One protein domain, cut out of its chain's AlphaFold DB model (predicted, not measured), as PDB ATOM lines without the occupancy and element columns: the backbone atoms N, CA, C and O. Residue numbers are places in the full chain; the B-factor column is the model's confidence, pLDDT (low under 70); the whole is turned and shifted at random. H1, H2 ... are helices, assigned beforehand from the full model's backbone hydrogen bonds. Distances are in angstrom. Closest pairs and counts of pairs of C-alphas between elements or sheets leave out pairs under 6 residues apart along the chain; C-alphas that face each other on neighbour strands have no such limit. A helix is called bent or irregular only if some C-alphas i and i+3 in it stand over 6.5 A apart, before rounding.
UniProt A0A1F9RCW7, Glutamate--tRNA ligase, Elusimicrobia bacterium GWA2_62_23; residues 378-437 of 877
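AT A GLANCE: This is residues 378 to 437 of the 877 residues of the protein "Glutamate--tRNA ligase" of Elusimicrobia bacterium GWA2_62_23 (UniProt A0A1F9RCW7). Four short helices cross one another in a small cluster, H1 and H2 as a helical hairpin, with H3 packed on residues 378 to 381 of H1 and H4 packed on H2 and H3. From one end of this cluster a long loop between H3 and H4 reaches out and folds back, and its residues 413 to 419 stick out. The printed part has 60 residues, with four named helices in the order H1, H2, H3, H4 and no named strand, and its class is all helix. It is compact, with a radius of gyration of the C-alphas of 10.8 A, yet elongated in outline, with spans of 33 by 21 by 20 A.

IN THESE COORDINATES: H1, residues 378 to 391, begins at C-alpha 378 at (81.174, 133.937, -9.052) and is the longest helix, 19.7 A from first to last C-alpha. H2, residues 393 to 401, follows after a single residue and is 12.0 A long. H3, residues 403 to 411, is also 12.0 A long and ends at C-alpha 411 at (86.593, 130.033, -4.135). H4, residues 427 to 436, is 16.6 A long and ends at C-alpha 436 at (97.718, 127.973, -10.606). H4 is irregular: C-alphas 432 and 435 are 7.6 A apart, and its line is a rough one.

HOW THE PARTS SIT: H1 and H2, a helical hairpin, touch at a steep tilt of 41 degrees, opposite ways; their closest C-alphas, of Ala 388 and His 396, are 5.0 A apart. H1 touches H3 with residues 378 to 381 alone, at a steep tilt of 65 degrees, and the closest C-alphas, of Leu 381 and Ala 407, are 6.2 A apart. H2 and H3 are close but not clearly touching, about perpendicular at 75 degrees, with the C-alphas of Ile 399 and Ala 406 closest at 5.7 A. H4 touches H2 at a steep tilt of 46 degrees, the same way, with the C-alphas of Leu 395 and Arg 430 closest at 5.3 A. H4 also touches H3, about perpendicular at 76 degrees, with the C-alphas of Ile 409 and Ile 433 closest at 6.6 A. H1 and H4 are close but not clearly touching; their closest C-alphas, of Ala 384 and Val 429, are 7.1 A apart, and their lines are only just about perpendicular at 70.3 degrees. Every O i to N i+4 pair is within hydrogen-bond range in H2 and H3, against 9 of 10 in H1 and 3 of 6 in H4.

THE WHOLE: The two C-alphas farthest apart, of Gln 390 and Asn 417, are 33.3 A apart. The printed part has no cut. The links H1 to H2 and H2 to H3 are tight; the link H3 to H4, residues 412 to 426, is long, and its residues 413 to 419 stand free. The mean pLDDT of the printed part is 91.7, and no printed residue is under 70.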
ATOM      1  N   ALA A 378      81.808 133.607  -7.780       94.50
ATOM      2  CA  ALA A 378      81.174 133.937  -9.052       94.50
ATOM      3  C   ALA A 378      81.128 135.454  -9.291       94.50
ATOM      4  O   ALA A 378      81.417 135.921 -10.394       94.50
ATOM      5  N   THR A 379      80.825 136.232  -8.253       95.25
ATOM      6  CA  THR A 379      80.803 137.695  -8.299       95.25
ATOM      7  C   THR A 379      82.202 138.251  -8.509       95.25
ATOM      8  O   THR A 379      82.386 139.068  -9.411       95.25
ATOM      9  N   VAL A 380      83.198 137.773  -7.751       95.81
ATOM     10  CA  VAL A 380      84.596 138.201  -7.933       95.81
ATOM     11  C   VAL A 380      85.084 137.869  -9.339       95.81
ATOM     12  O   VAL A 380      85.644 138.738  -9.999       95.81
ATOM     13  N   LEU A 381      84.821 136.655  -9.835       96.44
ATOM     14  CA  LEU A 381      85.204 136.247 -11.186       96.44
ATOM     15  C   LEU A 381      84.578 137.158 -12.244       96.44
ATOM     16  O   LEU A 381      85.283 137.647 -13.122       96.44
ATOM     17  N   ARG A 382      83.264 137.404 -12.158       96.81
ATOM     18  CA  ARG A 382      82.540 138.248 -13.115       96.81
ATOM     19  C   ARG A 382      83.096 139.671 -13.134       96.81
ATOM     20  O   ARG A 382      83.399 140.179 -14.209       96.81
ATOM     21  N   MET A 383      83.249 140.292 -11.965       96.38
ATOM     22  CA  MET A 383      83.720 141.677 -11.858       96.38
ATOM     23  C   MET A 383      85.191 141.820 -12.264       96.38
ATOM     24  O   MET A 383      85.541 142.757 -12.980       96.38
ATOM     25  N   ALA A 384      86.048 140.870 -11.874       97.12
ATOM     26  CA  ALA A 384      87.448 140.855 -12.285       97.12
ATOM     27  C   ALA A 384      87.597 140.625 -13.795       97.12
ATOM     28  O   ALA A 384      88.426 141.276 -14.419       97.12
ATOM     29  N   ALA A 385      86.787 139.748 -14.400       96.75
ATOM     30  CA  ALA A 385      86.806 139.497 -15.841       96.75
ATOM     31  C   ALA A 385      86.341 140.713 -16.656       96.75
ATOM     32  O   ALA A 385      86.938 141.014 -17.690       96.75
ATOM     33  N   GLU A 386      85.295 141.401 -16.187       95.56
ATOM     34  CA  GLU A 386      84.791 142.642 -16.783       95.56
ATOM     35  C   GLU A 386      85.867 143.731 -16.759       95.56
ATOM     36  O   GLU A 386      86.198 144.292 -17.803       95.56
ATOM     37  N   TRP A 387      86.492 143.954 -15.600       96.56
ATOM     38  CA  TRP A 387      87.610 144.886 -15.473       96.56
ATOM     39  C   TRP A 387      88.805 144.484 -16.356       96.56
ATOM     40  O   TRP A 387      89.340 145.300 -17.108       96.56
ATOM     41  N   ALA A 388      89.190 143.206 -16.329       96.81
ATOM     42  CA  ALA A 388      90.335 142.694 -17.074       96.81
ATOM     43  C   ALA A 388      90.162 142.831 -18.592       96.81
ATOM     44  O   ALA A 388      91.129 143.119 -19.290       96.81
ATOM     45  N   SER A 389      88.935 142.707 -19.111       96.00
ATOM     46  CA  SER A 389      88.657 142.874 -20.546       96.00
ATOM     47  C   SER A 389      89.065 144.248 -21.097       96.00
ATOM     48  O   SER A 389      89.319 144.380 -22.290       96.00
ATOM     49  N   GLN A 390      89.154 145.263 -20.230       94.12
ATOM     50  CA  GLN A 390      89.525 146.625 -20.607       94.12
ATOM     51  C   GLN A 390      90.959 146.980 -20.195       94.12
ATOM     52  O   GLN A 390      91.652 147.676 -20.936       94.12
ATOM     53  N   TYR A 391      91.407 146.515 -19.024       93.06
ATOM     54  CA  TYR A 391      92.648 146.996 -18.398       93.06
ATOM     55  C   TYR A 391      93.738 145.930 -18.255       93.06
ATOM     56  O   TYR A 391      94.894 146.265 -17.999       93.06
ATOM     57  N   ASP A 392      93.399 144.651 -18.430       90.88
ATOM     58  CA  ASP A 392      94.300 143.531 -18.175       90.88
ATOM     59  C   ASP A 392      93.997 142.326 -19.090       90.88
ATOM     60  O   ASP A 392      93.379 141.333 -18.694       90.88
ATOM     61  N   GLN A 393      94.501 142.381 -20.326       90.69
ATOM     62  CA  GLN A 393      94.274 141.312 -21.301       90.69
ATOM     63  C   GLN A 393      94.851 139.956 -20.860       90.69
ATOM     64  O   GLN A 393      94.296 138.912 -21.196       90.69
ATOM     65  N   GLN A 394      95.951 139.939 -20.100       85.25
ATOM     66  CA  GLN A 394      96.566 138.688 -19.644       85.25
ATOM     67  C   GLN A 394      95.678 137.983 -18.615       85.25
ATOM     68  O   GLN A 394      95.412 136.792 -18.755       85.25
ATOM     69  N   LEU A 395      95.159 138.717 -17.628       92.00
ATOM     70  CA  LEU A 395      94.172 138.203 -16.683       92.00
ATOM     71  C   LEU A 395      92.894 137.774 -17.403       92.00
ATOM     72  O   LEU A 395      92.350 136.714 -17.101       92.00
ATOM     73  N   HIS A 396      92.427 138.565 -18.371       93.75
ATOM     74  CA  HIS A 396      91.241 138.219 -19.146       93.75
ATOM     75  C   HIS A 396      91.415 136.888 -19.889       93.75
ATOM     76  O   HIS A 396      90.516 136.046 -19.856       93.75
ATOM     77  N   ASN A 397      92.584 136.660 -20.493       89.25
ATOM     78  CA  ASN A 397      92.914 135.406 -21.167       89.25
ATOM     79  C   ASN A 397      92.991 134.229 -20.179       89.25
ATOM     80  O   ASN A 397      92.453 133.167 -20.476       89.25
ATOM     81  N   LEU A 398      93.591 134.422 -18.996       89.31
ATOM     82  CA  LEU A 398      93.660 133.394 -17.946       89.31
ATOM     83  C   LEU A 398      92.279 132.998 -17.418       89.31
ATOM     84  O   LEU A 398      91.997 131.822 -17.234       89.31
ATOM     85  N   ILE A 399      91.401 133.974 -17.184       93.00
ATOM     86  CA  ILE A 399      90.024 133.698 -16.764       93.00
ATOM     87  C   ILE A 399      89.246 133.003 -17.889       93.00
ATOM     88  O   ILE A 399      88.422 132.128 -17.630       93.00
ATOM     89  N   SER A 400      89.477 133.408 -19.138       92.12
ATOM     90  CA  SER A 400      88.721 132.906 -20.285       92.12
ATOM     91  C   SER A 400      89.155 131.518 -20.747       92.12
ATOM     92  O   SER A 400      88.331 130.825 -21.341       92.12
ATOM     93  N   SER A 401      90.395 131.100 -20.475       91.00
ATOM     94  CA  SER A 401      90.885 129.764 -20.834       91.00
ATOM     95  C   SER A 401      90.161 128.660 -20.064       91.00
ATOM     96  O   SER A 401      89.816 127.639 -20.653       91.00
ATOM     97  N   ASP A 402      89.863 128.888 -18.780       92.12
ATOM     98  CA  ASP A 402      89.022 128.009 -17.971       92.12
ATOM     99  C   ASP A 402      88.332 128.785 -16.834       92.12
ATOM    100  O   ASP A 402      88.863 128.974 -15.734       92.12
ATOM    101  N   LYS A 403      87.092 129.215 -17.093       93.81
ATOM    102  CA  LYS A 403      86.276 129.952 -16.115       93.81
ATOM    103  C   LYS A 403      85.934 129.116 -14.883       93.81
ATOM    104  O   LYS A 403      85.813 129.677 -13.796       93.81
ATOM    105  N   GLY A 404      85.750 127.804 -15.046       95.12
ATOM    106  CA  GLY A 404      85.410 126.902 -13.946       95.12
ATOM    107  C   GLY A 404      86.587 126.745 -12.991       95.12
ATOM    108  O   GLY A 404      86.429 126.870 -11.776       95.12
ATOM    109  N   TYR A 405      87.783 126.575 -13.547       95.31
ATOM    110  CA  TYR A 405      89.022 126.526 -12.784       95.31
ATOM    111  C   TYR A 405      89.334 127.863 -12.101       95.31
ATOM    112  O   TYR A 405      89.600 127.890 -10.900       95.31
ATOM    113  N   ALA A 406      89.200 128.992 -12.808       95.88
ATOM    114  CA  ALA A 406      89.356 130.321 -12.214       95.88
ATOM    115  C   ALA A 406      88.366 130.569 -11.056       95.88
ATOM    116  O   ALA A 406      88.756 131.106 -10.016       95.88
ATOM    117  N   ALA A 407      87.107 130.132 -11.195       95.25
ATOM    118  CA  ALA A 407      86.120 130.186 -10.115       95.25
ATOM    119  C   ALA A 407      86.544 129.336  -8.907       95.25
ATOM    120  O   ALA A 407      86.436 129.800  -7.773       95.25
ATOM    121  N   ALA A 408      87.052 128.121  -9.141       95.44
ATOM    122  CA  ALA A 408      87.531 127.235  -8.081       95.44
ATOM    123  C   ALA A 408      88.708 127.854  -7.307       95.44
ATOM    124  O   ALA A 408      88.703 127.830  -6.079       95.44
ATOM    125  N   ILE A 409      89.661 128.488  -8.002       95.44
ATOM    126  CA  ILE A 409      90.786 129.205  -7.376       95.44
ATOM    127  C   ILE A 409      90.288 130.363  -6.499       95.44
ATOM    128  O   ILE A 409      90.713 130.524  -5.354       95.44
ATOM    129  N   LEU A 410      89.378 131.189  -7.023       94.50
ATOM    130  CA  LEU A 410      88.813 132.327  -6.288       94.50
ATOM    131  C   LEU A 410      87.888 131.904  -5.137       94.50
ATOM    132  O   LEU A 410      87.617 132.714  -4.246       94.50
ATOM    133  N   GLY A 411      87.411 130.658  -5.167       93.31
ATOM    134  CA  GLY A 411      86.593 130.033  -4.135       93.31
ATOM    135  C   GLY A 411      87.373 129.516  -2.929       93.31
ATOM    136  O   GLY A 411      86.745 129.268  -1.904       93.31
ATOM    137  N   ILE A 412      88.704 129.402  -3.013       92.00
ATOM    138  CA  ILE A 412      89.537 128.929  -1.899       92.00
ATOM    139  C   ILE A 412      89.301 129.805  -0.656       92.00
ATOM    140  O   ILE A 412      89.452 131.030  -0.705       92.00
ATOM    141  N   GLU A 413      88.901 129.165   0.445       88.38
ATOM    142  CA  GLU A 413      88.541 129.728   1.755       88.38
ATOM    143  C   GLU A 413      87.388 130.757   1.753       88.38
ATOM    144  O   GLU A 413      87.044 131.336   2.796       88.38
ATOM    145  N   ARG A 414      86.746 130.993   0.604       88.75
ATOM    146  CA  ARG A 414      85.676 131.982   0.439       88.75
ATOM    147  C   ARG A 414      84.342 131.423   0.935       88.75
ATOM    148  O   ARG A 414      84.018 130.262   0.725       88.75
ATOM    149  N   GLY A 415      83.550 132.261   1.608       76.81
ATOM    150  CA  GLY A 415      82.282 131.843   2.227       76.81
ATOM    151  C   GLY A 415      82.436 131.155   3.590       76.81
ATOM    152  O   GLY A 415      81.441 130.748   4.183       76.81
ATOM    153  N   THR A 416      83.659 131.057   4.119       80.19
ATOM    154  CA  THR A 416      83.912 130.577   5.484       80.19
ATOM    155  C   THR A 416      83.812 131.715   6.510       80.19
ATOM    156  O   THR A 416      83.891 132.896   6.169       80.19
ATOM    157  N   ASN A 417      83.731 131.377   7.803       72.06
ATOM    158  CA  ASN A 417      83.780 132.360   8.900       72.06
ATOM    159  C   ASN A 417      85.131 133.107   9.000       72.06
ATOM    160  O   ASN A 417      85.265 134.029   9.803       72.06
ATOM    161  N   LYS A 418      86.144 132.710   8.217       72.75
ATOM    162  CA  LYS A 418      87.468 133.341   8.134       72.75
ATOM    163  C   LYS A 418      87.692 133.902   6.729       72.75
ATOM    164  O   LYS A 418      88.601 133.487   6.019       72.75
ATOM    165  N   GLN A 419      86.843 134.847   6.332       75.50
ATOM    166  CA  GLN A 419      86.921 135.489   5.020       75.50
ATOM    167  C   GLN A 419      88.301 136.110   4.781       75.50
ATOM    168  O   GLN A 419      88.808 136.885   5.601       75.50
ATOM    169  N   ARG A 420      88.900 135.781   3.636       80.25
ATOM    170  CA  ARG A 420      90.236 136.250   3.283       80.25
ATOM    171  C   ARG A 420      90.223 137.633   2.653       80.25
ATOM    172  O   ARG A 420      89.284 138.009   1.957       80.25
ATOM    173  N   LYS A 421      91.297 138.378   2.904       89.56
ATOM    174  CA  LYS A 421      91.454 139.800   2.561       89.56
ATOM    175  C   LYS A 421      92.703 140.034   1.710       89.56
ATOM    176  O   LYS A 421      93.436 140.991   1.929       89.56
ATOM    177  N   ASP A 422      92.962 139.122   0.774       88.50
ATOM    178  CA  ASP A 422      94.180 139.147  -0.052       88.50
ATOM    179  C   ASP A 422      94.032 139.963  -1.337       88.50
ATOM    180  O   ASP A 422      95.030 140.279  -1.974       88.50
ATOM    181  N   ILE A 423      92.794 140.260  -1.738       94.69
ATOM    182  CA  ILE A 423      92.487 141.028  -2.943       94.69
ATOM    183  C   ILE A 423      92.005 142.397  -2.481       94.69
ATOM    184  O   ILE A 423      90.938 142.503  -1.875       94.69
ATOM    185  N   GLU A 424      92.800 143.431  -2.748       96.19
ATOM    186  CA  GLU A 424      92.427 144.815  -2.454       96.19
ATOM    187  C   GLU A 424      91.657 145.412  -3.632       96.19
ATOM    188  O   GLU A 424      90.750 146.215  -3.447       96.19
ATOM    189  N   LYS A 425      92.008 145.009  -4.852       97.06
ATOM    190  CA  LYS A 425      91.455 145.517  -6.110       97.06
ATOM    191  C   LYS A 425      91.598 144.475  -7.221       97.06
ATOM    192  O   LYS A 425      92.364 143.519  -7.106       97.06
ATOM    193  N   TRP A 426      90.875 144.652  -8.322       97.56
ATOM    194  CA  TRP A 426      90.842 143.690  -9.429       97.56
ATOM    195  C   TRP A 426      92.201 143.455 -10.090       97.56
ATOM    196  O   TRP A 426      92.470 142.334 -10.517       97.56
ATOM    197  N   SER A 427      93.103 144.444 -10.074       95.94
ATOM    198  CA  SER A 427      94.478 144.265 -10.555       95.94
ATOM    199  C   SER A 427      95.273 143.217  -9.771       95.94
ATOM    200  O   SER A 427      96.223 142.641 -10.299       95.94
ATOM    201  N   ASP A 428      94.894 142.936  -8.523       95.38
ATOM    202  CA  ASP A 428      95.595 141.962  -7.679       95.38
ATOM    203  C   ASP A 428      95.197 140.521  -8.026       95.38
ATOM    204  O   ASP A 428      95.933 139.579  -7.723       95.38
ATOM    205  N   VAL A 429      94.053 140.336  -8.699       96.25
ATOM    206  CA  VAL A 429      93.498 139.019  -9.041       96.25
ATOM    207  C   VAL A 429      94.450 138.236  -9.935       96.25
ATOM    208  O   VAL A 429      94.620 137.036  -9.730       96.25
ATOM    209  N   ARG A 430      95.132 138.899 -10.878       92.94
ATOM    210  CA  ARG A 430      96.129 138.239 -11.732       92.94
ATOM    211  C   ARG A 430      97.216 137.589 -10.895       92.94
ATOM    212  O   ARG A 430      97.409 136.380 -10.977       92.94
ATOM    213  N   ASN A 431      97.846 138.370 -10.021       89.94
ATOM    214  CA  ASN A 431      98.855 137.844  -9.117       89.94
ATOM    215  C   ASN A 431      98.264 136.766  -8.193       89.94
ATOM    216  O   ASN A 431      98.961 135.822  -7.850       89.94
ATOM    217  N   TYR A 432      96.996 136.866  -7.797       92.50
ATOM    218  CA  TYR A 432      96.337 135.869  -6.952       92.50
ATOM    219  C   TYR A 432      96.127 134.508  -7.640       92.50
ATOM    220  O   TYR A 432      96.219 133.487  -6.961       92.50
ATOM    221  N   ILE A 433      95.867 134.467  -8.955       93.94
ATOM    222  CA  ILE A 433      95.542 133.218  -9.671       93.94
ATOM    223  C   ILE A 433      96.678 132.677 -10.549       93.94
ATOM    224  O   ILE A 433      96.696 131.487 -10.836       93.94
ATOM    225  N   GLU A 434      97.624 133.509 -10.990       88.56
ATOM    226  CA  GLU A 434      98.560 133.163 -12.076       88.56
ATOM    227  C   GLU A 434      99.388 131.893 -11.818       88.56
ATOM    228  O   GLU A 434      99.614 131.107 -12.729       88.56
ATOM    229  N   TYR A 435      99.785 131.632 -10.569       89.25
ATOM    230  CA  TYR A 435     100.614 130.476 -10.209       89.25
ATOM    231  C   TYR A 435      99.841 129.150 -10.199       89.25
ATOM    232  O   TYR A 435     100.440 128.088 -10.028       89.25
ATOM    233  N   PHE A 436      98.521 129.175 -10.380       93.38
ATOM    234  CA  PHE A 436      97.718 127.973 -10.606       93.38
ATOM    235  C   PHE A 436      97.745 127.501 -12.063       93.38
ATOM    236  O   PHE A 436      97.316 126.378 -12.328       93.38
ATOM    237  N   PHE A 437      98.245 128.331 -12.983       87.38
ATOM    238  CA  PHE A 437      98.388 128.018 -14.402       87.38
ATOM    239  C   PHE A 437      99.830 127.613 -14.699       87.38
ATOM    240  O   PHE A 437     100.770 128.308 -14.310       87.38
TER     241      PHE A 437